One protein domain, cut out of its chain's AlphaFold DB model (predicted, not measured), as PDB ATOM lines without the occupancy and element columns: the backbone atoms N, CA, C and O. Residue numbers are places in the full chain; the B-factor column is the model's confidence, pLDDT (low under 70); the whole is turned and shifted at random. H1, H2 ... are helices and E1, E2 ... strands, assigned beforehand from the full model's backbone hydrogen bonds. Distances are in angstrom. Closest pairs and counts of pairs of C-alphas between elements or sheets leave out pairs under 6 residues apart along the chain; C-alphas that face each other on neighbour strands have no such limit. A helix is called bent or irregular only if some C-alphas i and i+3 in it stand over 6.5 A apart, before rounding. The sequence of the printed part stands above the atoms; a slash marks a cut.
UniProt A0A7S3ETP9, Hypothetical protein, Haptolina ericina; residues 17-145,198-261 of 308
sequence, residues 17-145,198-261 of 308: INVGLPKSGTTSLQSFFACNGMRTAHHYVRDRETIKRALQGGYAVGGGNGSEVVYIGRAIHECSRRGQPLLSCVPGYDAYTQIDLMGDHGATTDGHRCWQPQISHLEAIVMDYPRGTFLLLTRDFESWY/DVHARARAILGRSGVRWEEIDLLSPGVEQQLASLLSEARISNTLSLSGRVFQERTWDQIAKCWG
ATOM      1  N   ILE A  17     -40.483 -27.174 -17.362       98.19
ATOM      2  CA  ILE A  17     -40.242 -27.008 -18.799       98.19
ATOM      3  C   ILE A  17     -41.589 -26.926 -19.505       98.19
ATOM      4  O   ILE A  17     -42.291 -27.928 -19.625       98.19
ATOM      5  N   ASN A  18     -41.954 -25.736 -19.976       98.19
ATOM      6  CA  ASN A  18     -43.119 -25.567 -20.826       98.19
ATOM      7  C   ASN A  18     -42.834 -26.133 -22.220       98.19
ATOM      8  O   ASN A  18     -41.924 -25.681 -22.913       98.19
ATOM      9  N   VAL A  19     -43.651 -27.100 -22.618       97.88
ATOM     10  CA  VAL A  19     -43.618 -27.757 -23.928       97.88
ATOM     11  C   VAL A  19     -44.896 -27.507 -24.735       97.88
ATOM     12  O   VAL A  19     -45.130 -28.158 -25.751       97.88
ATOM     13  N   GLY A  20     -45.724 -26.558 -24.293       96.69
ATOM     14  CA  GLY A  20     -46.852 -26.030 -25.053       96.69
ATOM     15  C   GLY A  20     -46.426 -25.169 -26.244       96.69
ATOM     16  O   GLY A  20     -45.271 -24.755 -26.385       96.69
ATOM     17  N   LEU A  21     -47.386 -24.883 -27.121       95.94
ATOM     18  CA  LEU A  21     -47.167 -24.034 -28.291       95.94
ATOM     19  C   LEU A  21     -46.870 -22.577 -27.888       95.94
ATOM     20  O   LEU A  21     -47.400 -22.107 -26.871       95.94
ATOM     21  N   PRO A  22     -46.096 -21.822 -28.695       94.50
ATOM     22  CA  PRO A  22     -45.933 -20.389 -28.473       94.50
ATOM     23  C   PRO A  22     -47.294 -19.693 -28.428       94.50
ATOM     24  O   PRO A  22     -48.261 -20.145 -29.044       94.50
ATOM     25  N   LYS A  23     -47.369 -18.591 -27.673       94.06
ATOM     26  CA  LYS A  23     -48.596 -17.798 -27.463       94.06
ATOM     27  C   LYS A  23     -49.747 -18.536 -26.755       94.06
ATOM     28  O   LYS A  23     -50.832 -17.975 -26.597       94.06
ATOM     29  N   SER A  24     -49.493 -19.715 -26.191       95.56
ATOM     30  CA  SER A  24     -50.414 -20.400 -25.265       95.56
ATOM     31  C   SER A  24     -50.295 -19.855 -23.832       95.56
ATOM     32  O   SER A  24     -50.286 -20.625 -22.885       95.56
ATOM     33  N   GLY A  25     -50.120 -18.533 -23.677       92.75
ATOM     34  CA  GLY A  25     -49.938 -17.824 -22.395       92.75
ATOM     35  C   GLY A  25     -48.601 -18.061 -21.677       92.75
ATOM     36  O   GLY A  25     -48.522 -18.059 -20.449       92.75
ATOM     37  N   THR A  26     -47.525 -18.204 -22.453       94.06
ATOM     38  CA  THR A  26     -46.144 -18.344 -21.965       94.06
ATOM     39  C   THR A  26     -45.690 -17.183 -21.071       94.06
ATOM     40  O   THR A  26     -45.029 -17.410 -20.059       94.06
ATOM     41  N   THR A  27     -46.103 -15.951 -21.384       92.00
ATOM     42  CA  THR A  27     -45.799 -14.753 -20.580       92.00
ATOM     43  C   THR A  27     -46.512 -14.762 -19.228       92.00
ATOM     44  O   THR A  27     -45.902 -14.437 -18.214       92.00
ATOM     45  N   SER A  28     -47.775 -15.191 -19.177       90.00
ATOM     46  CA  SER A  28     -48.507 -15.338 -17.911       90.00
ATOM     47  C   SER A  28     -47.834 -16.376 -17.011       90.00
ATOM     48  O   SER A  28     -47.612 -16.123 -15.828       90.00
ATOM     49  N   LEU A  29     -47.409 -17.504 -17.590       93.31
ATOM     50  CA  LEU A  29     -46.640 -18.523 -16.875       93.31
ATOM     51  C   LEU A  29     -45.292 -17.987 -16.371       93.31
ATOM     52  O   LEU A  29     -44.889 -18.287 -15.246       93.31
ATOM     53  N   GLN A  30     -44.601 -17.179 -17.183       93.94
ATOM     54  CA  GLN A  30     -43.360 -16.519 -16.783       93.94
ATOM     55  C   GLN A  30     -43.568 -15.643 -15.548       93.94
ATOM     56  O   GLN A  30     -42.852 -15.798 -14.557       93.94
ATOM     57  N   SER A  31     -44.549 -14.742 -15.604       89.88
ATOM     58  CA  SER A  31     -44.887 -13.837 -14.505       89.88
ATOM     59  C   SER A  31     -45.266 -14.599 -13.243       89.88
ATOM     60  O   SER A  31     -44.803 -14.250 -12.158       89.88
ATOM     61  N   PHE A  32     -46.028 -15.684 -13.386       90.19
ATOM     62  CA  PHE A  32     -46.403 -16.540 -12.271       90.19
ATOM     63  C   PHE A  32     -45.180 -17.109 -11.539       90.19
ATOM     64  O   PHE A  32     -45.047 -16.921 -10.328       90.19
ATOM     65  N   PHE A  33     -44.263 -17.766 -12.253       92.12
ATOM     66  CA  PHE A  33     -43.078 -18.356 -11.628       92.12
ATOM     67  C   PHE A  33     -42.125 -17.295 -11.073       92.12
ATOM     68  O   PHE A  33     -41.656 -17.422  -9.938       92.12
ATOM     69  N   ALA A  34     -41.892 -16.210 -11.815       90.94
ATOM     70  CA  ALA A  34     -41.045 -15.108 -11.366       90.94
ATOM     71  C   ALA A  34     -41.581 -14.454 -10.080       90.94
ATOM     72  O   ALA A  34     -40.827 -14.225  -9.135       90.94
ATOM     73  N   CYS A  35     -42.894 -14.221 -10.001       88.56
ATOM     74  CA  CYS A  35     -43.549 -13.661  -8.820       88.56
ATOM     75  C   CYS A  35     -43.477 -14.590  -7.593       88.56
ATOM     76  O   CYS A  35     -43.470 -14.123  -6.453       88.56
ATOM     77  N   ASN A  36     -43.327 -15.900  -7.812       86.88
ATOM     78  CA  ASN A  36     -43.086 -16.894  -6.765       86.88
ATOM     79  C   ASN A  36     -41.589 -17.129  -6.475       86.88
ATOM     80  O   ASN A  36     -41.217 -18.124  -5.853       86.88
ATOM     81  N   GLY A  37     -40.720 -16.200  -6.885       89.50
ATOM     82  CA  GLY A  37     -39.295 -16.197  -6.544       89.50
ATOM     83  C   GLY A  37     -38.442 -17.171  -7.356       89.50
ATOM     84  O   GLY A  37     -37.303 -17.436  -6.973       89.50
ATOM     85  N   MET A  38     -38.968 -17.706  -8.460       91.44
ATOM     86  CA  MET A  38     -38.244 -18.640  -9.320       91.44
ATOM     87  C   MET A  38     -37.445 -17.910 -10.396       91.44
ATOM     88  O   MET A  38     -37.937 -16.976 -11.040       91.44
ATOM     89  N   ARG A  39     -36.225 -18.386 -10.670       94.19
ATOM     90  CA  ARG A  39     -35.456 -17.916 -11.827       94.19
ATOM     91  C   ARG A  39     -36.108 -18.453 -13.089       94.19
ATOM     92  O   ARG A  39     -36.054 -19.649 -13.359       94.19
ATOM     93  N   THR A  40     -36.700 -17.565 -13.877       95.31
ATOM     94  CA  THR A  40     -37.521 -17.962 -15.023       95.31
ATOM     95  C   THR A  40     -36.918 -17.478 -16.337       95.31
ATOM     96  O   THR A  40     -36.580 -16.302 -16.472       95.31
ATOM     97  N   ALA A  41     -36.783 -18.385 -17.300       96.00
ATOM     98  CA  ALA A  41     -36.444 -18.090 -18.685       96.00
ATOM     99  C   ALA A  41     -37.722 -18.048 -19.534       96.00
ATOM    100  O   ALA A  41     -38.624 -18.873 -19.359       96.00
ATOM    101  N   HIS A  42     -37.790 -17.093 -20.456       94.88
ATOM    102  CA  HIS A  42     -38.831 -16.983 -21.484       94.88
ATOM    103  C   HIS A  42     -38.153 -17.053 -22.864       94.88
ATOM    104  O   HIS A  42     -37.089 -17.646 -22.953       94.88
ATOM    105  N   HIS A  43     -38.686 -16.467 -23.939       91.94
ATOM    106  CA  HIS A  43     -38.061 -16.604 -25.269       91.94
ATOM    107  C   HIS A  43     -36.637 -16.007 -25.372       91.94
ATOM    108  O   HIS A  43     -35.852 -16.434 -26.221       91.94
ATOM    109  N   TYR A  44     -36.256 -15.084 -24.479       92.00
ATOM    110  CA  TYR A  44     -34.867 -14.660 -24.273       92.00
ATOM    111  C   TYR A  44     -34.553 -14.408 -22.798       92.00
ATOM    112  O   TYR A  44     -35.446 -14.283 -21.956       92.00
ATOM    113  N   VAL A  45     -33.261 -14.269 -22.498       92.12
ATOM    114  CA  VAL A  45     -32.756 -13.830 -21.194       92.12
ATOM    115  C   VAL A  45     -31.709 -12.722 -21.334       92.12
ATOM    116  O   VAL A  45     -30.950 -12.689 -22.302       92.12
ATOM    117  N   ARG A  46     -31.681 -11.817 -20.345       90.75
ATOM    118  CA  ARG A  46     -30.749 -10.670 -20.224       90.75
ATOM    119  C   ARG A  46     -29.759 -10.819 -19.060       90.75
ATOM    120  O   ARG A  46     -29.130  -9.859 -18.624       90.75
ATOM    121  N   ASP A  47     -29.660 -12.020 -18.499       89.88
ATOM    122  CA  ASP A  47     -28.787 -12.297 -17.361       89.88
ATOM    123  C   ASP A  47     -27.313 -12.250 -17.791       89.88
ATOM    124  O   ASP A  47     -26.892 -13.016 -18.657       89.88
ATOM    125  N   ARG A  48     -26.520 -11.362 -17.174       89.31
ATOM    126  CA  ARG A  48     -25.110 -11.136 -17.543       89.31
ATOM    127  C   ARG A  48     -24.261 -12.400 -17.458       89.31
ATOM    128  O   ARG A  48     -23.407 -12.612 -18.312       89.31
ATOM    129  N   GLU A  49     -24.487 -13.239 -16.451       89.12
ATOM    130  CA  GLU A  49     -23.741 -14.491 -16.305       89.12
ATOM    131  C   GLU A  49     -24.106 -15.487 -17.409       89.12
ATOM    132  O   GLU A  49     -23.224 -16.138 -17.969       89.12
ATOM    133  N   THR A  50     -25.383 -15.568 -17.776       88.19
ATOM    134  CA  THR A  50     -25.850 -16.395 -18.894       88.19
ATOM    135  C   THR A  50     -25.303 -15.893 -20.226       88.19
ATOM    136  O   THR A  50     -24.793 -16.695 -21.000       88.19
ATOM    137  N   ILE A  51     -25.311 -14.580 -20.469       89.38
ATOM    138  CA  ILE A  51     -24.708 -13.962 -21.662       89.38
ATOM    139  C   ILE A  51     -23.208 -14.252 -21.718       89.38
ATOM    140  O   ILE A  51     -22.699 -14.726 -22.728       89.38
ATOM    141  N   LYS A  52     -22.487 -14.048 -20.612       89.50
ATOM    142  CA  LYS A  52     -21.050 -14.325 -20.533       89.50
ATOM    143  C   LYS A  52     -20.739 -15.791 -20.832       89.50
ATOM    144  O   LYS A  52     -19.805 -16.070 -21.577       89.50
ATOM    145  N   ARG A  53     -21.523 -16.728 -20.290       85.38
ATOM    146  CA  ARG A  53     -21.398 -18.163 -20.601       85.38
ATOM    147  C   ARG A  53     -21.731 -18.456 -22.057       85.38
ATOM    148  O   ARG A  53     -21.036 -19.259 -22.673       85.38
ATOM    149  N   ALA A  54     -22.753 -17.795 -22.600       85.19
ATOM    150  CA  ALA A  54     -23.121 -17.910 -24.001       85.19
ATOM    151  C   ALA A  54     -21.930 -17.515 -24.896       85.19
ATOM    152  O   ALA A  54     -21.463 -18.312 -25.707       85.19
ATOM    153  N   LEU A  55     -21.342 -16.342 -24.654       85.19
ATOM    154  CA  LEU A  55     -20.163 -15.852 -25.373       85.19
ATOM    155  C   LEU A  55     -18.949 -16.779 -25.209       85.19
ATOM    156  O   LEU A  55     -18.300 -17.127 -26.192       85.19
ATOM    157  N   GLN A  56     -18.664 -17.238 -23.987       86.88
ATOM    158  CA  GLN A  56     -17.553 -18.162 -23.713       86.88
ATOM    159  C   GLN A  56     -17.718 -19.521 -24.403       86.88
ATOM    160  O   GLN A  56     -16.730 -20.140 -24.786       86.88
ATOM    161  N   GLY A  57     -18.958 -19.985 -24.570       82.06
ATOM    162  CA  GLY A  57     -19.280 -21.208 -25.303       82.06
ATOM    163  C   GLY A  57     -19.357 -21.029 -26.822       82.06
ATOM    164  O   GLY A  57     -19.672 -21.995 -27.524       82.06
ATOM    165  N   GLY A  58     -19.097 -19.823 -27.339       79.81
ATOM    166  CA  GLY A  58     -19.224 -19.500 -28.760       79.81
ATOM    167  C   GLY A  58     -20.672 -19.518 -29.257       79.81
ATOM    168  O   GLY A  58     -20.916 -19.850 -30.413       79.81
ATOM    169  N   TYR A  59     -21.638 -19.242 -28.379       78.44
ATOM    170  CA  TYR A  59     -23.053 -19.158 -28.723       78.44
ATOM    171  C   TYR A  59     -23.395 -17.737 -29.178       78.44
ATOM    172  O   TYR A  59     -22.982 -16.755 -28.559       78.44
ATOM    173  N   ALA A  60     -24.164 -17.621 -30.261       70.12
ATOM    174  CA  ALA A  60     -24.522 -16.324 -30.817       70.12
ATOM    175  C   ALA A  60     -25.521 -15.586 -29.911       70.12
ATOM    176  O   ALA A  60     -26.688 -15.973 -29.797       70.12
ATOM    177  N   VAL A  61     -25.062 -14.488 -29.318       77.06
ATOM    178  CA  VAL A  61     -25.879 -13.516 -28.581       77.06
ATOM    179  C   VAL A  61     -26.568 -12.600 -29.596       77.06
ATOM    180  O   VAL A  61     -25.970 -12.198 -30.592       77.06
ATOM    181  N   GLY A  62     -27.862 -12.350 -29.410       72.75
ATOM    182  CA  GLY A  62     -28.606 -11.376 -30.208       72.75
ATOM    183  C   GLY A  62     -28.478  -9.978 -29.606       72.75
ATOM    184  O   GLY A  62     -28.312  -9.846 -28.397       72.75
ATOM    185  N   GLY A  63     -28.577  -8.944 -30.437       62.00
ATOM    186  CA  GLY A  63     -28.678  -7.555 -29.996       62.00
ATOM    187  C   GLY A  63     -29.947  -6.936 -30.563       62.00
ATOM    188  O   GLY A  63     -30.064  -6.807 -31.775       62.00
ATOM    189  N   GLY A  64     -30.893  -6.590 -29.695       56.19
ATOM    190  CA  GLY A  64     -31.965  -5.644 -30.011       56.19
ATOM    191  C   GLY A  64     -31.741  -4.406 -29.151       56.19
ATOM    192  O   GLY A  64     -31.537  -4.544 -27.943       56.19
ATOM    193  N   ASN A  65     -31.706  -3.224 -29.766       58.69
ATOM    194  CA  ASN A  65     -31.573  -1.922 -29.096       58.69
ATOM    195  C   ASN A  65     -30.341  -1.825 -28.171       58.69
ATOM    196  O   ASN A  65     -30.423  -1.378 -27.028       58.69
ATOM    197  N   GLY A  66     -29.189  -2.333 -28.627       65.00
ATOM    198  CA  GLY A  66     -27.917  -2.252 -27.891       65.00
ATOM    199  C   GLY A  66     -27.795  -3.162 -26.660       65.00
ATOM    200  O   GLY A  66     -26.761  -3.145 -25.996       65.00
ATOM    201  N   SER A  67     -28.808  -3.983 -26.356       76.25
ATOM    202  CA  SER A  67     -28.764  -4.944 -25.249       76.25
ATOM    203  C   SER A  67     -28.445  -6.356 -25.733       76.25
ATOM    204  O   SER A  67     -29.158  -6.915 -26.566       76.25
ATOM    205  N   GLU A  68     -27.405  -6.961 -25.158       86.88
ATOM    206  CA  GLU A  68     -27.071  -8.372 -25.356       86.88
ATOM    207  C   GLU A  68     -28.168  -9.279 -24.767       86.88
ATOM    208  O   GLU A  68     -28.511  -9.184 -23.586       86.88
ATOM    209  N   VAL A  69     -28.723 -10.173 -25.589       89.19
ATOM    210  CA  VAL A  69     -29.720 -11.177 -25.191       89.19
ATOM    211  C   VAL A  69     -29.325 -12.576 -25.651       89.19
ATOM    212  O   VAL A  69     -28.783 -12.770 -26.739       89.19
ATOM    213  N   VAL A  70     -29.668 -13.586 -24.854       90.50
ATOM    214  CA  VAL A  70     -29.597 -14.991 -25.280       90.50
ATOM    215  C   VAL A  70     -31.007 -15.476 -25.577       90.50
ATOM    216  O   VAL A  70     -31.818 -15.611 -24.662       90.50
ATOM    217  N   TYR A  71     -31.303 -15.741 -26.850       91.19
ATOM    218  CA  TYR A  71     -32.553 -16.388 -27.242       91.19
ATOM    219  C   TYR A  71     -32.516 -17.862 -26.858       91.19
ATOM    220  O   TYR A  71     -31.596 -18.588 -27.243       91.19
ATOM    221  N   ILE A  72     -33.525 -18.302 -26.111       92.88
ATOM    222  CA  ILE A  72     -33.547 -19.644 -25.532       92.88
ATOM    223  C   ILE A  72     -33.605 -20.702 -26.632       92.88
ATOM    224  O   ILE A  72     -32.746 -21.582 -26.656       92.88
ATOM    225  N   GLY A  73     -34.510 -20.567 -27.608       92.19
ATOM    226  CA  GLY A  73     -34.572 -21.505 -28.730       92.19
ATOM    227  C   GLY A  73     -33.266 -21.567 -29.529       92.19
ATOM    228  O   GLY A  73     -32.789 -22.651 -29.842       92.19
ATOM    229  N   ARG A  74     -32.586 -20.435 -29.769       89.75
ATOM    230  CA  ARG A  74     -31.273 -20.452 -30.442       89.75
ATOM    231  C   ARG A  74     -30.230 -21.221 -29.625       89.75
ATOM    232  O   ARG A  74     -29.511 -22.044 -30.179       89.75
ATOM    233  N   ALA A  75     -30.130 -20.965 -28.324       91.00
ATOM    234  CA  ALA A  75     -29.138 -21.624 -27.478       91.00
ATOM    235  C   ALA A  75     -29.363 -23.142 -27.395       91.00
ATOM    236  O   ALA A  75     -28.418 -23.920 -27.498       91.00
ATOM    237  N   ILE A  76     -30.618 -23.565 -27.255       92.69
ATOM    238  CA  ILE A  76     -30.984 -24.982 -27.215       92.69
ATOM    239  C   ILE A  76     -30.702 -25.647 -28.581       92.69
ATOM    240  O   ILE A  76     -30.220 -26.780 -28.618       92.69
ATOM    241  N   HIS A  77     -30.897 -24.939 -29.701       90.75
ATOM    242  CA  HIS A  77     -30.541 -25.433 -31.035       90.75
ATOM    243  C   HIS A  77     -29.038 -25.710 -31.165       90.75
ATOM    244  O   HIS A  77     -28.633 -26.776 -31.628       90.75
ATOM    245  N   GLU A  78     -28.199 -24.790 -30.684       88.94
ATOM    246  CA  GLU A  78     -26.747 -24.988 -30.661       88.94
ATOM    247  C   GLU A  78     -26.333 -26.178 -29.782       88.94
ATOM    248  O   GLU A  78     -25.449 -26.947 -30.160       88.94
ATOM    249  N   CYS A  79     -26.993 -26.372 -28.636       92.38
ATOM    250  CA  CYS A  79     -26.784 -27.553 -27.798       92.38
ATOM    251  C   CYS A  79     -27.134 -28.848 -28.539       92.38
ATOM    252  O   CYS A  79     -26.337 -29.790 -28.522       92.38
ATOM    253  N   SER A  80     -28.268 -28.868 -29.249       92.62
ATOM    254  CA  SER A  80     -28.682 -30.010 -30.076       92.62
ATOM    255  C   SER A  80     -27.606 -30.367 -31.103       92.62
ATOM    256  O   SER A  80     -27.139 -31.506 -31.156       92.62
ATOM    257  N   ARG A  81     -27.102 -29.368 -31.844       90.38
ATOM    258  CA  ARG A  81     -26.039 -29.552 -32.851       90.38
ATOM    259  C   ARG A  81     -24.742 -30.117 -32.272       90.38
ATOM    260  O   ARG A  81     -23.985 -30.771 -32.985       90.38
ATOM    261  N   ARG A  82     -24.471 -29.857 -30.993       92.56
ATOM    262  CA  ARG A  82     -23.277 -30.331 -30.280       92.56
ATOM    263  C   ARG A  82     -23.493 -31.668 -29.565       92.56
ATOM    264  O   ARG A  82     -22.564 -32.140 -28.914       92.56
ATOM    265  N   GLY A  83     -24.685 -32.266 -29.652       94.88
ATOM    266  CA  GLY A  83     -25.031 -33.481 -28.911       94.88
ATOM    267  C   GLY A  83     -25.008 -33.282 -27.392       94.88
ATOM    268  O   GLY A  83     -24.674 -34.205 -26.653       94.88
ATOM    269  N   GLN A  84     -25.286 -32.061 -26.928       95.25
ATOM    270  CA  GLN A  84     -25.338 -31.710 -25.510       95.25
ATOM    271  C   GLN A  84     -26.782 -31.709 -25.002       95.25
ATOM    272  O   GLN A  84     -27.694 -31.477 -25.800       95.25
ATOM    273  N   PRO A  85     -27.001 -31.873 -23.680       96.31
ATOM    274  CA  PRO A  85     -28.330 -31.733 -23.108       96.31
ATOM    275  C   PRO A  85     -28.949 -30.387 -23.475       96.31
ATOM    276  O   PRO A  85     -28.312 -29.340 -23.314       96.31
ATOM    277  N   LEU A  86     -30.182 -30.401 -23.965       95.25
ATOM    278  CA  LEU A  86     -30.742 -29.287 -24.728       95.25
ATOM    279  C   LEU A  86     -30.791 -27.945 -23.968       95.25
ATOM    280  O   LEU A  86     -30.462 -26.909 -24.537       95.25
ATOM    281  N   LEU A  87     -31.103 -27.932 -22.667       95.25
ATOM    282  CA  LEU A  87     -31.136 -26.705 -21.846       95.25
ATOM    283  C   LEU A  87     -29.773 -26.350 -21.221       95.25
ATOM    284  O   LEU A  87     -29.656 -25.346 -20.518       95.25
ATOM    285  N   SER A  88     -28.719 -27.142 -21.455       93.62
ATOM    286  CA  SER A  88     -27.401 -26.912 -20.838       93.62
ATOM    287  C   SER A  88     -26.680 -25.665 -21.363       93.62
ATOM    288  O   SER A  88     -25.825 -25.123 -20.664       93.62
ATOM    289  N   CYS A  89     -27.077 -25.157 -22.534       89.88
ATOM    290  CA  CYS A  89     -26.577 -23.908 -23.112       89.88
ATOM    291  C   CYS A  89     -27.131 -22.658 -22.411       89.88
ATOM    292  O   CYS A  89     -26.549 -21.581 -22.512       89.88
ATOM    293  N   VAL A  90     -28.234 -22.799 -21.672       92.19
ATOM    294  CA  VAL A  90     -28.906 -21.730 -20.917       92.19
ATOM    295  C   VAL A  90     -29.229 -22.218 -19.501       92.19
ATOM    296  O   VAL A  90     -30.399 -22.329 -19.130       92.19
ATOM    297  N   PRO A  91     -28.214 -22.578 -18.692       92.56
ATOM    298  CA  PRO A  91     -28.427 -23.231 -17.409       92.56
ATOM    299  C   PRO A  91     -28.825 -22.232 -16.314       92.56
ATOM    300  O   PRO A  91     -28.581 -21.033 -16.415       92.56
ATOM    301  N   GLY A  92     -29.328 -22.752 -15.192       91.38
ATOM    302  CA  GLY A  92     -29.521 -21.967 -13.967       91.38
ATOM    303  C   GLY A  92     -30.896 -21.320 -13.818       91.38
ATOM    304  O   GLY A  92     -31.056 -20.458 -12.955       91.38
ATOM    305  N   TYR A  93     -31.868 -21.748 -14.620       95.06
ATOM    306  CA  TYR A  93     -33.270 -21.377 -14.473       95.06
ATOM    307  C   TYR A  93     -34.055 -22.525 -13.842       95.06
ATOM    308  O   TYR A  93     -33.822 -23.697 -14.140       95.06
ATOM    309  N   ASP A  94     -34.989 -22.170 -12.968       95.62
ATOM    310  CA  ASP A  94     -35.914 -23.104 -12.337       95.62
ATOM    311  C   ASP A  94     -37.117 -23.387 -13.248       95.62
ATOM    312  O   ASP A  94     -37.709 -24.461 -13.169       95.62
ATOM    313  N   ALA A  95     -37.472 -22.443 -14.126       96.62
ATOM    314  CA  ALA A  95     -38.576 -22.577 -15.069       96.62
ATOM    315  C   ALA A  95     -38.206 -22.052 -16.465       96.62
ATOM    316  O   ALA A  95     -37.738 -20.924 -16.610       96.62
ATOM    317  N   TYR A  96     -38.465 -22.854 -17.496       97.88
ATOM    318  CA  TYR A  96     -38.345 -22.500 -18.909       97.88
ATOM    319  C   TYR A  96     -39.753 -22.391 -19.490       97.88
ATOM    320  O   TYR A  96     -40.402 -23.393 -19.772       97.88
ATOM    321  N   THR A  97     -40.250 -21.166 -19.613       97.44
ATOM    322  CA  THR A  97     -41.663 -20.878 -19.924       97.44
ATOM    323  C   THR A  97     -41.937 -20.666 -21.404       97.44
ATOM    324  O   THR A  97     -43.088 -20.742 -21.828       97.44
ATOM    325  N   GLN A  98     -40.890 -20.469 -22.202       96.75
ATOM    326  CA  GLN A  98     -40.945 -20.481 -23.657       96.75
ATOM    327  C   GLN A  98     -39.568 -20.884 -24.194       96.75
ATOM    328  O   GLN A  98     -38.573 -20.264 -23.824       96.75
ATOM    329  N   ILE A  99     -39.506 -21.932 -25.020       96.44
ATOM    330  CA  ILE A  99     -38.239 -22.510 -25.507       96.44
ATOM    331  C   ILE A  99     -38.084 -22.481 -27.029       96.44
ATOM    332  O   ILE A  99     -37.091 -22.984 -27.548       96.44
ATOM    333  N   ASP A 100     -39.038 -21.897 -27.747       94.25
ATOM    334  CA  ASP A 100     -38.973 -21.757 -29.194       94.25
ATOM    335  C   ASP A 100     -38.199 -20.517 -29.658       94.25
ATOM    336  O   ASP A 100     -37.867 -19.616 -28.884       94.25
ATOM    337  N   LEU A 101     -37.890 -20.503 -30.953       90.31
ATOM    338  CA  LEU A 101     -37.294 -19.393 -31.680       90.31
ATOM    339  C   LEU A 101     -38.133 -19.109 -32.929       90.31
ATOM    340  O   LEU A 101     -38.393 -20.016 -33.718       90.31
ATOM    341  N   MET A 102     -38.505 -17.845 -33.125       86.06
ATOM    342  CA  MET A 102     -39.300 -17.367 -34.262       86.06
ATOM    343  C   MET A 102     -38.678 -16.094 -34.861       86.06
ATOM    344  O   MET A 102     -38.115 -15.274 -34.139       86.06
ATOM    345  N   GLY A 103     -38.781 -15.947 -36.185       69.75
ATOM    346  CA  GLY A 103     -37.794 -15.295 -37.065       69.75
ATOM    347  C   GLY A 103     -37.446 -13.823 -36.915       69.75
ATOM    348  O   GLY A 103     -36.499 -13.387 -37.566       69.75
ATOM    349  N   ASP A 104     -38.112 -13.075 -36.048       64.56
ATOM    350  CA  ASP A 104     -37.818 -11.643 -35.866       64.56
ATOM    351  C   ASP A 104     -36.602 -11.439 -34.947       64.56
ATOM    352  O   ASP A 104     -36.093 -10.338 -34.778       64.56
ATOM    353  N   HIS A 105     -36.127 -12.524 -34.340       58.75
ATOM    354  CA  HIS A 105     -35.146 -12.536 -33.263       58.75
ATOM    355  C   HIS A 105     -33.731 -12.922 -33.730       58.75
ATOM    356  O   HIS A 105     -32.862 -13.275 -32.931       58.75
ATOM    357  N   GLY A 106     -33.487 -12.833 -35.041       54.16
ATOM    358  CA  GLY A 106     -32.233 -13.212 -35.685       54.16
ATOM    359  C   GLY A 106     -32.170 -14.695 -36.067       54.16
ATOM    360  O   GLY A 106     -32.844 -15.547 -35.495       54.16
ATOM    361  N   ALA A 107     -31.337 -15.014 -37.058       58.91
ATOM    362  CA  ALA A 107     -31.171 -16.379 -37.561       58.91
ATOM    363  C   ALA A 107     -30.190 -17.192 -36.699       58.91
ATOM    364  O   ALA A 107     -29.212 -16.643 -36.206       58.91
ATOM    365  N   THR A 108     -30.401 -18.488 -36.489       56.56
ATOM    366  CA  THR A 108     -29.383 -19.398 -35.918       56.56
ATOM    367  C   THR A 108     -28.077 -19.361 -36.731       56.56
ATOM    368  O   THR A 108     -28.019 -18.769 -37.811       56.56
ATOM    369  N   THR A 109     -27.006 -19.991 -36.235       58.56
ATOM    370  CA  THR A 109     -25.701 -20.006 -36.931       58.56
ATOM    371  C   THR A 109     -25.752 -20.618 -38.338       58.56
ATOM    372  O   THR A 109     -24.920 -20.291 -39.178       58.56
ATOM    373  N   ASP A 110     -26.747 -21.456 -38.617       60.91
ATOM    374  CA  ASP A 110     -27.042 -22.069 -39.916       60.91
ATOM    375  C   ASP A 110     -28.206 -21.405 -40.672       60.91
ATOM    376  O   ASP A 110     -28.704 -21.943 -41.657       60.91
ATOM    377  N   GLY A 111     -28.628 -20.210 -40.254       67.62
ATOM    378  CA  GLY A 111     -29.613 -19.416 -40.984       67.62
ATOM    379  C   GLY A 111     -31.075 -19.770 -40.690       67.62
ATOM    380  O   GLY A 111     -31.971 -19.157 -41.279       67.62
ATOM    381  N   HIS A 112     -31.360 -20.701 -39.772       66.75
ATOM    382  CA  HIS A 112     -32.732 -20.982 -39.357       66.75
ATOM    383  C   HIS A 112     -33.328 -19.785 -38.617       66.75
ATOM    384  O   HIS A 112     -32.847 -19.331 -37.581       66.75
ATOM    385  N   ARG A 113     -34.435 -19.280 -39.155       78.19
ATOM    386  CA  ARG A 113     -35.265 -18.245 -38.528       78.19
ATOM    387  C   ARG A 113     -36.419 -18.838 -37.719       78.19
ATOM    388  O   ARG A 113     -37.181 -18.105 -37.112       78.19
ATOM    389  N   CYS A 114     -36.564 -20.155 -37.688       86.06
ATOM    390  CA  CYS A 114     -37.577 -20.800 -36.872       86.06
ATOM    391  C   CYS A 114     -37.058 -22.113 -36.311       86.06
ATOM    392  O   CYS A 114     -36.456 -22.902 -37.040       86.06
ATOM    393  N   TRP A 115     -37.313 -22.342 -35.026       89.12
ATOM    394  CA  TRP A 115     -37.000 -23.599 -34.376       89.12
ATOM    395  C   TRP A 115     -37.918 -23.855 -33.176       89.12
ATOM    396  O   TRP A 115     -38.082 -22.998 -32.312       89.12
ATOM    397  N   GLN A 116     -38.528 -25.040 -33.140       92.62
ATOM    398  CA  GLN A 116     -39.590 -25.412 -32.196       92.62
ATOM    399  C   GLN A 116     -39.214 -26.719 -31.467       92.62
ATOM    400  O   GLN A 116     -39.729 -27.787 -31.815       92.62
ATOM    401  N   PRO A 117     -38.290 -26.689 -30.487       94.56
ATOM    402  CA  PRO A 117     -37.770 -27.902 -29.849       94.56
ATOM    403  C   PRO A 117     -38.813 -28.667 -29.041       94.56
ATOM    404  O   PRO A 117     -38.726 -29.885 -28.930       94.56
ATOM    405  N   GLN A 118     -39.836 -27.986 -28.527       94.88
ATOM    406  CA  GLN A 118     -40.983 -28.626 -27.890       94.88
ATOM    407  C   GLN A 118     -41.810 -29.483 -28.861       94.88
ATOM    408  O   GLN A 118     -42.631 -30.285 -28.426       94.88
ATOM    409  N   ILE A 119     -41.587 -29.331 -30.170       93.75
ATOM    410  CA  ILE A 119     -42.173 -30.172 -31.209       93.75
ATOM    411  C   ILE A 119     -41.118 -31.157 -31.713       93.75
ATOM    412  O   ILE A 119     -41.265 -32.358 -31.511       93.75
ATOM    413  N   SER A 120     -40.035 -30.673 -32.320       92.81
ATOM    414  CA  SER A 120     -39.074 -31.533 -33.026       92.81
ATOM    415  C   SER A 120     -38.166 -32.350 -32.103       92.81
ATOM    416  O   SER A 120     -37.684 -33.406 -32.492       92.81
ATOM    417  N   HIS A 121     -37.944 -31.898 -30.868       95.25
ATOM    418  CA  HIS A 121     -36.963 -32.483 -29.948       95.25
ATOM    419  C   HIS A 121     -37.561 -32.879 -28.591       95.25
ATOM    420  O   HIS A 121     -36.816 -33.116 -27.641       95.25
ATOM    421  N   LEU A 122     -38.888 -32.983 -28.469       96.94
ATOM    422  CA  LEU A 122     -39.530 -33.253 -27.180       96.94
ATOM    423  C   LEU A 122     -39.028 -34.550 -26.528       96.94
ATOM    424  O   LEU A 122     -38.745 -34.553 -25.332       96.94
ATOM    425  N   GLU A 123     -38.856 -35.631 -27.296       97.06
ATOM    426  CA  GLU A 123     -38.267 -36.870 -26.777       97.06
ATOM    427  C   GLU A 123     -36.851 -36.666 -26.217       97.06
ATOM    428  O   GLU A 123     -36.529 -37.204 -25.159       97.06
ATOM    429  N   ALA A 124     -36.016 -35.869 -26.888       96.81
ATOM    430  CA  ALA A 124     -34.666 -35.566 -26.421       96.81
ATOM    431  C   ALA A 124     -34.689 -34.741 -25.127       96.81
ATOM    432  O   ALA A 124     -33.999 -35.096 -24.176       96.81
ATOM    433  N   ILE A 125     -35.558 -33.726 -25.026       97.31
ATOM    434  CA  ILE A 125     -35.715 -32.942 -23.787       97.31
ATOM    435  C   ILE A 125     -36.147 -33.857 -22.629       97.31
ATOM    436  O   ILE A 125     -35.618 -33.763 -21.522       97.31
ATOM    437  N   VAL A 126     -37.087 -34.768 -22.878       97.69
ATOM    438  CA  VAL A 126     -37.553 -35.758 -21.895       97.69
ATOM    439  C   VAL A 126     -36.415 -36.663 -21.409       97.69
ATOM    440  O   VAL A 126     -36.317 -36.920 -20.209       97.69
ATOM    441  N   MET A 127     -35.543 -37.115 -22.313       96.81
ATOM    442  CA  MET A 127     -34.379 -37.942 -21.969       96.81
ATOM    443  C   MET A 127     -33.290 -37.165 -21.222       96.81
ATOM    444  O   MET A 127     -32.679 -37.709 -20.304       96.81
ATOM    445  N   ASP A 128     -33.064 -35.903 -21.584       97.19
ATOM    446  CA  ASP A 128     -32.059 -35.040 -20.960       97.19
ATOM    447  C   ASP A 128     -32.466 -34.592 -19.548       97.19
ATOM    448  O   ASP A 128     -31.617 -34.388 -18.675       97.19
ATOM    449  N   TYR A 129     -33.774 -34.449 -19.308       96.94
ATOM    450  CA  TYR A 129     -34.337 -33.920 -18.066       96.94
ATOM    451  C   TYR A 129     -35.378 -34.866 -17.446       96.94
ATOM    452  O   TYR A 129     -36.496 -34.440 -17.153       96.94
ATOM    453  N   PRO A 130     -35.022 -36.126 -17.119       96.38
ATOM    454  CA  PRO A 130     -35.978 -37.121 -16.611       96.38
ATOM    455  C   PRO A 130     -36.536 -36.771 -15.221       96.38
ATOM    456  O   PRO A 130     -37.497 -37.370 -14.749       96.38
ATOM    457  N   ARG A 131     -35.908 -35.807 -14.539       94.94
ATOM    458  CA  ARG A 131     -36.327 -35.272 -13.239       94.94
ATOM    459  C   ARG A 131     -37.094 -33.949 -13.324       94.94
ATOM    460  O   ARG A 131     -37.512 -33.454 -12.275       94.94
ATOM    461  N   GLY A 132     -37.203 -33.366 -14.516       95.81
ATOM    462  CA  GLY A 132     -37.943 -32.130 -14.736       95.81
ATOM    463  C   GLY A 132     -39.448 -32.344 -14.616       95.81
ATOM    464  O   GLY A 132     -39.940 -33.472 -14.686       95.81
ATOM    465  N   THR A 133     -40.170 -31.243 -14.438       96.88
ATOM    466  CA  THR A 133     -41.633 -31.219 -14.523       96.88
ATOM    467  C   THR A 133     -42.021 -30.578 -15.843       96.88
ATOM    468  O   THR A 133     -41.751 -29.402 -16.076       96.88
ATOM    469  N   PHE A 134     -42.655 -31.346 -16.716       98.00
ATOM    470  CA  PHE A 134     -43.068 -30.868 -18.027       98.00
ATOM    471  C   PHE A 134     -44.458 -30.247 -17.944       98.00
ATOM    472  O   PHE A 134     -45.373 -30.827 -17.372       98.00
ATOM    473  N   LEU A 135     -44.624 -29.060 -18.509       98.06
ATOM    474  CA  LEU A 135     -45.898 -28.356 -18.528       98.06
ATOM    475  C   LEU A 135     -46.387 -28.307 -19.969       98.06
ATOM    476  O   LEU A 135     -45.750 -27.689 -20.818       98.06
ATOM    477  N   LEU A 136     -47.505 -28.961 -20.256       98.19
ATOM    478  CA  LEU A 136     -48.192 -28.818 -21.531       98.19
ATOM    479  C   LEU A 136     -49.216 -27.695 -21.385       98.19
ATOM    480  O   LEU A 136     -50.363 -27.935 -21.011       98.19
ATOM    481  N   LEU A 137     -48.779 -26.457 -21.628       96.56
ATOM    482  CA  LEU A 137     -49.697 -25.324 -21.650       96.56
ATOM    483  C   LEU A 137     -50.587 -25.408 -22.881       96.56
ATOM    484  O   LEU A 137     -50.100 -25.468 -24.010       96.56
ATOM    485  N   THR A 138     -51.888 -25.367 -22.640       96.25
ATOM    486  CA  THR A 138     -52.917 -25.362 -23.669       96.25
ATOM    487  C   THR A 138     -53.731 -24.081 -23.590       96.25
ATOM    488  O   THR A 138     -53.808 -23.403 -22.562       96.25
ATOM    489  N   ARG A 139     -54.309 -23.728 -24.731       93.12
ATOM    490  CA  ARG A 139     -55.251 -22.630 -24.892       93.12
ATOM    491  C   ARG A 139     -56.288 -23.083 -25.905       93.12
ATOM    492  O   ARG A 139     -55.986 -23.907 -26.775       93.12
ATOM    493  N   ASP A 140     -57.513 -22.580 -25.796       95.00
ATOM    494  CA  ASP A 140     -58.503 -22.858 -26.826       95.00
ATOM    495  C   ASP A 140     -57.984 -22.373 -28.189       95.00
ATOM    496  O   ASP A 140     -57.247 -21.386 -28.295       95.00
ATOM    497  N   PHE A 141     -58.354 -23.103 -29.240       96.31
ATOM    498  CA  PHE A 141     -57.805 -22.849 -30.564       96.31
ATOM    499  C   PHE A 141     -58.100 -21.430 -31.061       96.31
ATOM    500  O   PHE A 141     -57.245 -20.848 -31.717       96.31
ATOM    501  N   GLU A 142     -59.283 -20.877 -30.780       96.56
ATOM    502  CA  GLU A 142     -59.667 -19.564 -31.304       96.56
ATOM    503  C   GLU A 142     -58.799 -18.467 -30.698       96.56
ATOM    504  O   GLU A 142     -58.222 -17.661 -31.429       96.56
ATOM    505  N   SER A 143     -58.627 -18.490 -29.377       94.38
ATOM    506  CA  SER A 143     -57.777 -17.527 -28.684       94.38
ATOM    507  C   SER A 143     -56.302 -17.700 -29.039       94.38
ATOM    508  O   SER A 143     -55.596 -16.712 -29.232       94.38
ATOM    509  N   TRP A 144     -55.814 -18.941 -29.148       96.31
ATOM    510  CA  TRP A 144     -54.440 -19.205 -29.585       96.31
ATOM    511  C   TRP A 144     -54.192 -18.707 -31.014       96.31
ATOM    512  O   TRP A 144     -53.208 -18.013 -31.271       96.31
ATOM    513  N   TYR A 145     -55.102 -19.022 -31.935       96.81
ATOM    514  CA  TYR A 145     -55.007 -18.628 -33.334       96.81
ATOM    515  C   TYR A 145     -55.054 -17.110 -33.500       96.81
ATOM    516  O   TYR A 145     -54.229 -16.550 -34.223       96.81
ATOM    517  N   ASP A 198     -52.708 -31.665 -33.446       92.94
ATOM    518  CA  ASP A 198     -51.759 -32.756 -33.650       92.94
ATOM    519  C   ASP A 198     -50.470 -32.549 -32.844       92.94
ATOM    520  O   ASP A 198     -49.947 -33.515 -32.288       92.94
ATOM    521  N   VAL A 199     -49.995 -31.305 -32.689       93.69
ATOM    522  CA  VAL A 199     -48.872 -30.990 -31.788       93.69
ATOM    523  C   VAL A 199     -49.213 -31.384 -30.354       93.69
ATOM    524  O   VAL A 199     -48.440 -32.102 -29.717       93.69
ATOM    525  N   HIS A 200     -50.380 -30.977 -29.847       96.25
ATOM    526  CA  HIS A 200     -50.796 -31.335 -28.492       96.25
ATOM    527  C   HIS A 200     -51.022 -32.842 -28.335       96.25
ATOM    528  O   HIS A 200     -50.607 -33.422 -27.332       96.25
ATOM    529  N   ALA A 201     -51.633 -33.509 -29.316       96.06
ATOM    530  CA  ALA A 201     -51.811 -34.960 -29.295       96.06
ATOM    531  C   ALA A 201     -50.461 -35.693 -29.250       96.06
ATOM    532  O   ALA A 201     -50.275 -36.598 -28.434       96.06
ATOM    533  N   ARG A 202     -49.492 -35.262 -30.068       95.44
ATOM    534  CA  ARG A 202     -48.130 -35.804 -30.073       95.44
ATOM    535  C   ARG A 202     -47.429 -35.571 -28.734       95.44
ATOM    536  O   ARG A 202     -46.854 -36.515 -28.193       95.44
ATOM    537  N   ALA A 203     -47.512 -34.361 -28.177       97.00
ATOM    538  CA  ALA A 203     -46.913 -34.036 -26.884       97.00
ATOM    539  C   ALA A 203     -47.473 -34.921 -25.759       97.00
ATOM    540  O   ALA A 203     -46.697 -35.567 -25.054       97.00
ATOM    541  N   ARG A 204     -48.805 -35.057 -25.659       97.88
ATOM    542  CA  ARG A 204     -49.453 -35.973 -24.699       97.88
ATOM    543  C   ARG A 204     -48.977 -37.414 -24.875       97.88
ATOM    544  O   ARG A 204     -48.679 -38.084 -23.891       97.88
ATOM    545  N   ALA A 205     -48.866 -37.890 -26.116       97.44
ATOM    546  CA  ALA A 205     -48.420 -39.253 -26.397       97.44
ATOM    547  C   ALA A 205     -46.958 -39.509 -25.991       97.44
ATOM    548  O   ALA A 205     -46.627 -40.630 -25.609       97.44
ATOM    549  N   ILE A 206     -46.078 -38.507 -26.095       97.19
ATOM    550  CA  ILE A 206     -44.674 -38.600 -25.664       97.19
ATOM    551  C   ILE A 206     -44.570 -38.545 -24.142       97.19
ATOM    552  O   ILE A 206     -43.948 -39.418 -23.539       97.19
ATOM    553  N   LEU A 207     -45.206 -37.553 -23.518       97.38
ATOM    554  CA  LEU A 207     -45.163 -37.357 -22.069       97.38
ATOM    555  C   LEU A 207     -45.833 -38.516 -21.317       97.38
ATOM    556  O   LEU A 207     -45.301 -39.010 -20.328       97.38
ATOM    557  N   GLY A 208     -46.956 -39.028 -21.830       97.44
ATOM    558  CA  GLY A 208     -47.684 -40.141 -21.219       97.44
ATOM    559  C   GLY A 208     -46.919 -41.468 -21.203       97.44
ATOM    560  O   GLY A 208     -47.151 -42.288 -20.319       97.44
ATOM    561  N   ARG A 209     -45.990 -41.690 -22.146       97.62
ATOM    562  CA  ARG A 209     -45.202 -42.936 -22.230       97.62
ATOM    563  C   ARG A 209     -43.802 -42.840 -21.625       97.62
ATOM    564  O   ARG A 209     -43.144 -43.865 -21.487       97.62
ATOM    565  N   SER A 210     -43.320 -41.638 -21.315       97.12
ATOM    566  CA  SER A 210     -41.934 -41.438 -20.881       97.12
ATOM    567  C   SER A 210     -41.707 -41.679 -19.390       97.12
ATOM    568  O   SER A 210     -40.564 -41.826 -18.966       97.12
ATOM    569  N   GLY A 211     -42.775 -41.704 -18.587       96.06
ATOM    570  CA  GLY A 211     -42.684 -41.830 -17.130       96.06
ATOM    571  C   GLY A 211     -42.144 -40.581 -16.427       96.06
ATOM    572  O   GLY A 211     -41.924 -40.621 -15.216       96.06
ATOM    573  N   VAL A 212     -41.934 -39.475 -17.152       96.19
ATOM    574  CA  VAL A 212     -41.595 -38.187 -16.535       96.19
ATOM    575  C   VAL A 212     -42.817 -37.581 -15.866       96.19
ATOM    576  O   VAL A 212     -43.964 -37.886 -16.201       96.19
ATOM    577  N   ARG A 213     -42.569 -36.670 -14.928       95.75
ATOM    578  CA  ARG A 213     -43.631 -35.865 -14.345       95.75
ATOM    579  C   ARG A 213     -44.093 -34.819 -15.358       95.75
ATOM    580  O   ARG A 213     -43.268 -34.060 -15.867       95.75
ATOM    581  N   TRP A 214     -45.396 -34.732 -15.596       97.50
ATOM    582  CA  TRP A 214     -45.959 -33.683 -16.433       97.50
ATOM    583  C   TRP A 214     -47.374 -33.293 -16.009       97.50
ATOM    584  O   TRP A 214     -48.077 -34.095 -15.404       97.50
ATOM    585  N   GLU A 215     -47.764 -32.067 -16.341       96.88
ATOM    586  CA  GLU A 215     -49.103 -31.521 -16.123       96.88
ATOM    587  C   GLU A 215     -49.604 -30.852 -17.402       96.88
ATOM    588  O   GLU A 215     -48.859 -30.130 -18.068       96.88
ATOM    589  N   GLU A 216     -50.874 -31.064 -17.732       97.25
ATOM    590  CA  GLU A 216     -51.571 -30.280 -18.751       97.25
ATOM    591  C   GLU A 216     -52.264 -29.101 -18.083       97.25
ATOM    592  O   GLU A 216     -53.081 -29.299 -17.189       97.25
ATOM    593  N   ILE A 217     -51.933 -27.885 -18.509       95.12
ATOM    594  CA  ILE A 217     -52.467 -26.660 -17.915       95.12
ATOM    595  C   ILE A 217     -53.265 -25.928 -18.984       95.12
ATOM    596  O   ILE A 217     -52.693 -25.411 -19.942       95.12
ATOM    597  N   ASP A 218     -54.580 -25.861 -18.812       92.44
ATOM    598  CA  ASP A 218     -55.434 -24.957 -19.578       92.44
ATOM    599  C   ASP A 218     -55.564 -23.640 -18.813       92.44
ATOM    600  O   ASP A 218     -56.196 -23.572 -17.755       92.44
ATOM    601  N   LEU A 219     -54.956 -22.582 -19.351       81.62
ATOM    602  CA  LEU A 219     -54.903 -21.268 -18.707       81.62
ATOM    603  C   LEU A 219     -56.261 -20.584 -18.561       81.62
ATOM    604  O   LEU A 219     -56.376 -19.619 -17.805       81.62
ATOM    605  N   LEU A 220     -57.266 -21.051 -19.297       81.06
ATOM    606  CA  LEU A 220     -58.623 -20.525 -19.241       81.06
ATOM    607  C   LEU A 220     -59.545 -21.414 -18.403       81.06
ATOM    608  O   LEU A 220     -60.697 -21.039 -18.160       81.06
ATOM    609  N   SER A 221     -59.058 -22.575 -17.955       85.00
ATOM    610  CA  SER A 221     -59.855 -23.489 -17.151       85.00
ATOM    611  C   SER A 221     -60.103 -22.922 -15.747       85.00
ATOM    612  O   SER A 221     -59.186 -22.397 -15.104       85.00
ATOM    613  N   PRO A 222     -61.339 -23.035 -15.226       86.81
ATOM    614  CA  PRO A 222     -61.589 -22.789 -13.816       86.81
ATOM    615  C   PRO A 222     -60.730 -23.739 -12.984       86.81
ATOM    616  O   PRO A 222     -60.802 -24.954 -13.166       86.81
ATOM    617  N   GLY A 223     -59.951 -23.201 -12.050       85.81
ATOM    618  CA  GLY A 223     -59.109 -24.021 -11.186       85.81
ATOM    619  C   GLY A 223     -57.623 -24.031 -11.552       85.81
ATOM    620  O   GLY A 223     -56.844 -24.717 -10.883       85.81
ATOM    621  N   VAL A 224     -57.214 -23.306 -12.599       86.44
ATOM    622  CA  VAL A 224     -55.810 -23.265 -13.036       86.44
ATOM    623  C   VAL A 224     -54.874 -22.792 -11.924       86.44
ATOM    624  O   VAL A 224     -53.775 -23.322 -11.752       86.44
ATOM    625  N   GLU A 225     -55.327 -21.856 -11.094       83.19
ATOM    626  CA  GLU A 225     -54.574 -21.369  -9.947       83.19
ATOM    627  C   GLU A 225     -54.316 -22.493  -8.946       83.19
ATOM    628  O   GLU A 225     -53.214 -22.595  -8.409       83.19
ATOM    629  N   GLN A 226     -55.300 -23.370  -8.722       86.56
ATOM    630  CA  GLN A 226     -55.171 -24.511  -7.825       86.56
ATOM    631  C   GLN A 226     -54.167 -25.532  -8.338       86.56
ATOM    632  O   GLN A 226     -53.345 -26.029  -7.563       86.56
ATOM    633  N   GLN A 227     -54.191 -25.797  -9.641       89.12
ATOM    634  CA  GLN A 227     -53.229 -26.686 -10.275       89.12
ATOM    635  C   GLN A 227     -51.797 -26.142 -10.137       89.12
ATOM    636  O   GLN A 227     -50.887 -26.853  -9.709       89.12
ATOM    637  N   LEU A 228     -51.603 -24.851 -10.407       87.75
ATOM    638  CA  LEU A 228     -50.305 -24.187 -10.286       87.75
ATOM    639  C   LEU A 228     -49.809 -24.082  -8.838       87.75
ATOM    640  O   LEU A 228     -48.620 -24.265  -8.573       87.75
ATOM    641  N   ALA A 229     -50.708 -23.834  -7.885       85.38
ATOM    642  CA  ALA A 229     -50.386 -23.850  -6.460       85.38
ATOM    643  C   ALA A 229     -49.864 -25.222  -6.026       85.38
ATOM    644  O   ALA A 229     -48.865 -25.315  -5.304       85.38
ATOM    645  N   SER A 230     -50.523 -26.290  -6.491       87.50
ATOM    646  CA  SER A 230     -50.105 -27.662  -6.209       87.50
ATOM    647  C   SER A 230     -48.695 -27.917  -6.740       87.50
ATOM    648  O   SER A 230     -47.841 -28.394  -5.989       87.50
ATOM    649  N   LEU A 231     -48.402 -27.478  -7.971       87.38
ATOM    650  CA  LEU A 231     -47.062 -27.574  -8.559       87.38
ATOM    651  C   LEU A 231     -45.985 -26.891  -7.702       87.38
ATOM    652  O   LEU A 231     -44.941 -27.491  -7.432       87.38
ATOM    653  N   LEU A 232     -46.237 -25.664  -7.231       85.94
ATOM    654  CA  LEU A 232     -45.289 -24.939  -6.376       85.94
ATOM    655  C   LEU A 232     -45.079 -25.621  -5.019       85.94
ATOM    656  O   LEU A 232     -43.948 -25.702  -4.527       85.94
ATOM    657  N   SER A 233     -46.158 -26.126  -4.416       83.38
ATOM    658  CA  SER A 233     -46.099 -26.795  -3.114       83.38
ATOM    659  C   SER A 233     -45.243 -28.065  -3.163       83.38
ATOM    660  O   SER A 233     -44.433 -28.322  -2.267       83.38
ATOM    661  N   GLU A 234     -45.345 -28.822  -4.254       81.12
ATOM    662  CA  GLU A 234     -44.618 -30.073  -4.441       81.12
ATOM    663  C   GLU A 234     -43.147 -29.868  -4.788       81.12
ATOM    664  O   GLU A 234     -42.301 -30.649  -4.346       81.12
ATOM    665  N   ALA A 235     -42.822 -28.786  -5.502       77.12
ATOM    666  CA  ALA A 235     -41.440 -28.384  -5.747       77.12
ATOM    667  C   ALA A 235     -40.697 -27.998  -4.452       77.12
ATOM    668  O   ALA A 235     -39.494 -27.741  -4.485       77.12
ATOM    669  N   ARG A 236     -41.372 -27.993  -3.287       68.00
ATOM    670  CA  ARG A 236     -40.814 -27.639  -1.970       68.00
ATOM    671  C   ARG A 236     -40.085 -26.299  -1.999       68.00
ATOM    672  O   ARG A 236     -39.067 -26.128  -1.322       68.00
ATOM    673  N   ILE A 237     -40.622 -25.328  -2.738       62.22
ATOM    674  CA  ILE A 237     -40.179 -23.929  -2.700       62.22
ATOM    675  C   ILE A 237     -40.701 -23.331  -1.380       62.22
ATOM    676  O   ILE A 237     -41.619 -22.528  -1.326       62.22
ATOM    677  N   SER A 238     -40.162 -23.836  -0.268       46.94
ATOM    678  CA  SER A 238     -40.604 -23.568   1.104       46.94
ATOM    679  C   SER A 238     -39.662 -22.612   1.840       46.94
ATOM    680  O   SER A 238     -39.927 -22.270   2.991       46.94
ATOM    681  N   ASN A 239     -38.570 -22.158   1.215       45.69
ATOM    682  CA  ASN A 239     -37.599 -21.304   1.906       45.69
ATOM    683  C   ASN A 239     -38.095 -19.865   2.117       45.69
ATOM    684  O   ASN A 239     -37.584 -19.181   2.997       45.69
ATOM    685  N   THR A 240     -39.120 -19.418   1.388       45.22
ATOM    686  CA  THR A 240     -39.762 -18.105   1.587       45.22
ATOM    687  C   THR A 240     -41.033 -18.165   2.438       45.22
ATOM    688  O   THR A 240     -41.557 -17.124   2.819       45.22
ATOM    689  N   LEU A 241     -41.532 -19.360   2.774       44.25
ATOM    690  CA  LEU A 241     -42.841 -19.542   3.410       44.25
ATOM    691  C   LEU A 241     -42.757 -20.494   4.608       44.25
ATOM    692  O   LEU A 241     -43.457 -21.498   4.693       44.25
ATOM    693  N   SER A 242     -41.912 -20.150   5.582       39.78
ATOM    694  CA  SER A 242     -42.009 -20.690   6.944       39.78
ATOM    695  C   SER A 242     -43.242 -20.101   7.645       39.78
ATOM    696  O   SER A 242     -43.128 -19.242   8.518       39.78
ATOM    697  N   LEU A 243     -44.439 -20.540   7.257       41.78
ATOM    698  CA  LEU A 243     -45.677 -20.255   7.978       41.78
ATOM    699  C   LEU A 243     -46.395 -21.576   8.259       41.78
ATOM    700  O   LEU A 243     -46.760 -22.322   7.355       41.78
ATOM    701  N   SER A 244     -46.563 -21.869   9.547       39.41
ATOM    702  CA  SER A 244     -47.220 -23.060  10.090       39.41
ATOM    703  C   SER A 244     -48.578 -23.351   9.428       39.41
ATOM    704  O   SER A 244     -49.359 -22.431   9.176       39.41
ATOM    705  N   GLY A 245     -48.862 -24.643   9.229       43.25
ATOM    706  CA  GLY A 245     -49.835 -25.283   8.319       43.25
ATOM    707  C   GLY A 245     -51.318 -24.873   8.282       43.25
ATOM    708  O   GLY A 245     -52.105 -25.611   7.705       43.25
ATOM    709  N   ARG A 246     -51.732 -23.730   8.838       43.84
ATOM    710  CA  ARG A 246     -53.048 -23.111   8.553       43.84
ATOM    711  C   ARG A 246     -52.947 -21.730   7.906       43.84
ATOM    712  O   ARG A 246     -53.805 -21.377   7.112       43.84
ATOM    713  N   VAL A 247     -51.867 -20.986   8.158       44.97
ATOM    714  CA  VAL A 247     -51.620 -19.674   7.522       44.97
ATOM    715  C   VAL A 247     -51.135 -19.838   6.072       44.97
ATOM    716  O   VAL A 247     -51.189 -18.895   5.285       44.97
ATOM    717  N   PHE A 248     -50.711 -21.054   5.703       44.88
ATOM    718  CA  PHE A 248     -50.287 -21.403   4.352       44.88
ATOM    719  C   PHE A 248     -51.413 -21.259   3.322       44.88
ATOM    720  O   PHE A 248     -51.124 -20.794   2.232       44.88
ATOM    721  N   GLN A 249     -52.675 -21.592   3.635       51.69
ATOM    722  CA  GLN A 249     -53.737 -21.617   2.617       51.69
ATOM    723  C   GLN A 249     -54.202 -20.217   2.188       51.69
ATOM    724  O   GLN A 249     -54.177 -19.924   1.004       51.69
ATOM    725  N   GLU A 250     -54.570 -19.313   3.096       49.56
ATOM    726  CA  GLU A 250     -55.200 -18.046   2.670       49.56
ATOM    727  C   GLU A 250     -54.214 -17.026   2.076       49.56
ATOM    728  O   GLU A 250     -54.531 -16.367   1.088       49.56
ATOM    729  N   ARG A 251     -52.983 -16.920   2.604       50.06
ATOM    730  CA  ARG A 251     -51.993 -15.962   2.070       50.06
ATOM    731  C   ARG A 251     -51.392 -16.389   0.730       50.06
ATOM    732  O   ARG A 251     -50.985 -15.517  -0.035       50.06
ATOM    733  N   THR A 252     -51.321 -17.693   0.442       60.69
ATOM    734  CA  THR A 252     -50.788 -18.170  -0.843       60.69
ATOM    735  C   THR A 252     -51.785 -17.977  -1.970       60.69
ATOM    736  O   THR A 252     -51.353 -17.555  -3.031       60.69
ATOM    737  N   TRP A 253     -53.091 -18.182  -1.758       60.41
ATOM    738  CA  TRP A 253     -54.084 -17.951  -2.816       60.41
ATOM    739  C   TRP A 253     -54.120 -16.495  -3.273       60.41
ATOM    740  O   TRP A 253     -54.070 -16.243  -4.473       60.41
ATOM    741  N   ASP A 254     -54.103 -15.540  -2.342       66.12
ATOM    742  CA  ASP A 254     -54.039 -14.114  -2.680       66.12
ATOM    743  C   ASP A 254     -52.756 -13.761  -3.433       66.12
ATOM    744  O   ASP A 254     -52.775 -12.956  -4.363       66.12
ATOM    745  N   GLN A 255     -51.621 -14.333  -3.026       68.06
ATOM    746  CA  GLN A 255     -50.346 -14.100  -3.694       68.06
ATOM    747  C   GLN A 255     -50.321 -14.744  -5.083       68.06
ATOM    748  O   GLN A 255     -49.922 -14.086  -6.032       68.06
ATOM    749  N   ILE A 256     -50.809 -15.974  -5.225       66.00
ATOM    750  CA  ILE A 256     -50.931 -16.698  -6.494       66.00
ATOM    751  C   ILE A 256     -51.848 -15.941  -7.454       66.00
ATOM    752  O   ILE A 256     -51.451 -15.689  -8.588       66.00
ATOM    753  N   ALA A 257     -53.014 -15.490  -6.987       67.81
ATOM    754  CA  ALA A 257     -53.941 -14.686  -7.777       67.81
ATOM    755  C   ALA A 257     -53.319 -13.341  -8.193       67.81
ATOM    756  O   ALA A 257     -53.423 -12.940  -9.351       67.81
ATOM    757  N   LYS A 258     -52.597 -12.667  -7.283       77.31
ATOM    758  CA  LYS A 258     -51.841 -11.440  -7.604       77.31
ATOM    759  C   LYS A 258     -50.746 -11.693  -8.637       77.31
ATOM    760  O   LYS A 258     -50.592 -10.881  -9.543       77.31
ATOM    761  N   CYS A 259     -50.018 -12.800  -8.504       77.62
ATOM    762  CA  CYS A 259     -48.961 -13.211  -9.421       77.62
ATOM    763  C   CYS A 259     -49.505 -13.561 -10.812       77.62
ATOM    764  O   CYS A 259     -48.821 -13.326 -11.805       77.62
ATOM    765  N   TRP A 260     -50.721 -14.108 -10.881       71.38
ATOM    766  CA  TRP A 260     -51.388 -14.477 -12.128       71.38
ATOM    767  C   TRP A 260     -51.951 -13.265 -12.878       71.38
ATOM    768  O   TRP A 260     -51.762 -13.136 -14.084       71.38
ATOM    769  N   GLY A 261     -52.620 -12.354 -12.167       65.81
ATOM    770  CA  GLY A 261     -53.351 -11.224 -12.750       65.81
ATOM    771  C   GLY A 261     -52.662  -9.867 -12.608       65.81
ATOM    772  O   GLY A 261     -53.352  -8.874 -12.392       65.81
TER     773      GLY A 261
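AT A GLANCE: This is residues 17 to 145 and 198 to 261 of the 308 residues of the protein "Hypothetical protein" of Haptolina ericina (UniProt A0A7S3ETP9). A short parallel pair of strands, E3 and E4, has H8 over one face and H9 over the other; H1, near H9, and the last residues of H10 pack on each other on H9's side. At the other end of the longest axis a smaller group holds the hairpin E1 and E2 with H2, H3 and H4, while part of the unnamed stretch 90 to 116 runs through the middle between the two ends. The printed part has 193 residues, mostly helix by class, with ten named helices and four named strands in the order H1, H2, E1, E2, H3, H4, H5, H6, E3, H7, H8, E4, H9, H10. E1 and E2 make an antiparallel sheet, E3 and E4 a parallel one. The whole is compact, with a radius of gyration of the C-alphas of 17.1 A and spans of 54 by 37 by 31 A.

IN THESE COORDINATES: H1 covers residues 26 to 35, beginning at C-alpha 26 (-46.144, -18.344, -21.965) and measuring 14.2 A from first to last C-alpha. H2 is residues 48 to 56, 12.0 A. E1 is residues 62 to 64 and E2 residues 67 to 71. H3 follows at once as residues 72 to 81, 14.4 A, and H4 is residues 86 to 89, only just irregular, with C-alphas 86 and 89 7.0 A apart. H5 is residues 117 to 120 and H6 residues 122 to 128. E3, residues 132 to 138, begins at C-alpha 132 (-37.943, -32.130, -14.736) and measures 18.7 A. H7 is residues 141 to 145. After the cut come H8, residues 198 to 210, 18.3 A; E4, residues 213 to 218, 16.9 A; and H9, residues 224 to 234, 15.7 A. H10, residues 247 to 260, measures 20.3 A and ends at C-alpha 260 (-51.388, -14.477, -12.128).

HOW THE PARTS SIT: E3 and E4 are parallel at 20 degrees, with N 136 and O 215 at 2.8 A and N 217 and O 136 at 3.0 A, within hydrogen-bond range. Residues 17 to 18 pair in parallel with residues 134 to 135 of E3. The closest C-alphas of E3 and H8 are those of Leu 136 and Ala 203, 7.6 A; those of E4 and H9 are Asp 218 and Val 224, 6.8 A. H9 touches H10, closest at the C-alphas of Glu 225 and Ile 256, 6.9 A, at a steep tilt of 56 degrees, opposite ways. H10 touches H1 with residues 256 to 260 alone, closest at the C-alphas of Phe 32 and Cys 259, 5.1 A. H6 touches H8 at a shallow tilt of 29 degrees, with the C-alphas of Glu 123 and Ile 206 closest at 6.7 A. H4 touches H6 and H3; H3 and H5 only just touch, with 3 pairs of C-alphas within 8 A. The hairpin E1 and E2 has N 62 and O 69 at 2.9 A. The closest C-alphas of H2 and E2 are Ile 51 and Val 70, 6.2 A. H7 touches no helix. Each O i to N i+4 pair is within range in H1, H2, H3, H6, H7 and H9, against 8 of 9 in H8 and 7 of 10 in H10; H4 and H5 are too short for such a pair, and the one O i to N i+3 pair of each is out of range.

THE WHOLE: The two C-alphas farthest apart, those of Asp 110 and Arg 246, are 55.0 A apart. Residues 146 to 197 are not printed, and C-alphas 145 and 198 stand 14.5 A apart across the cut. The links H1 to H2, H4 to H5 and H9 to H10 are long. The mean pLDDT of the printed part is 84.7; residues 63 to 66, 103 to 112, 236 to 257 and 261 are under 70.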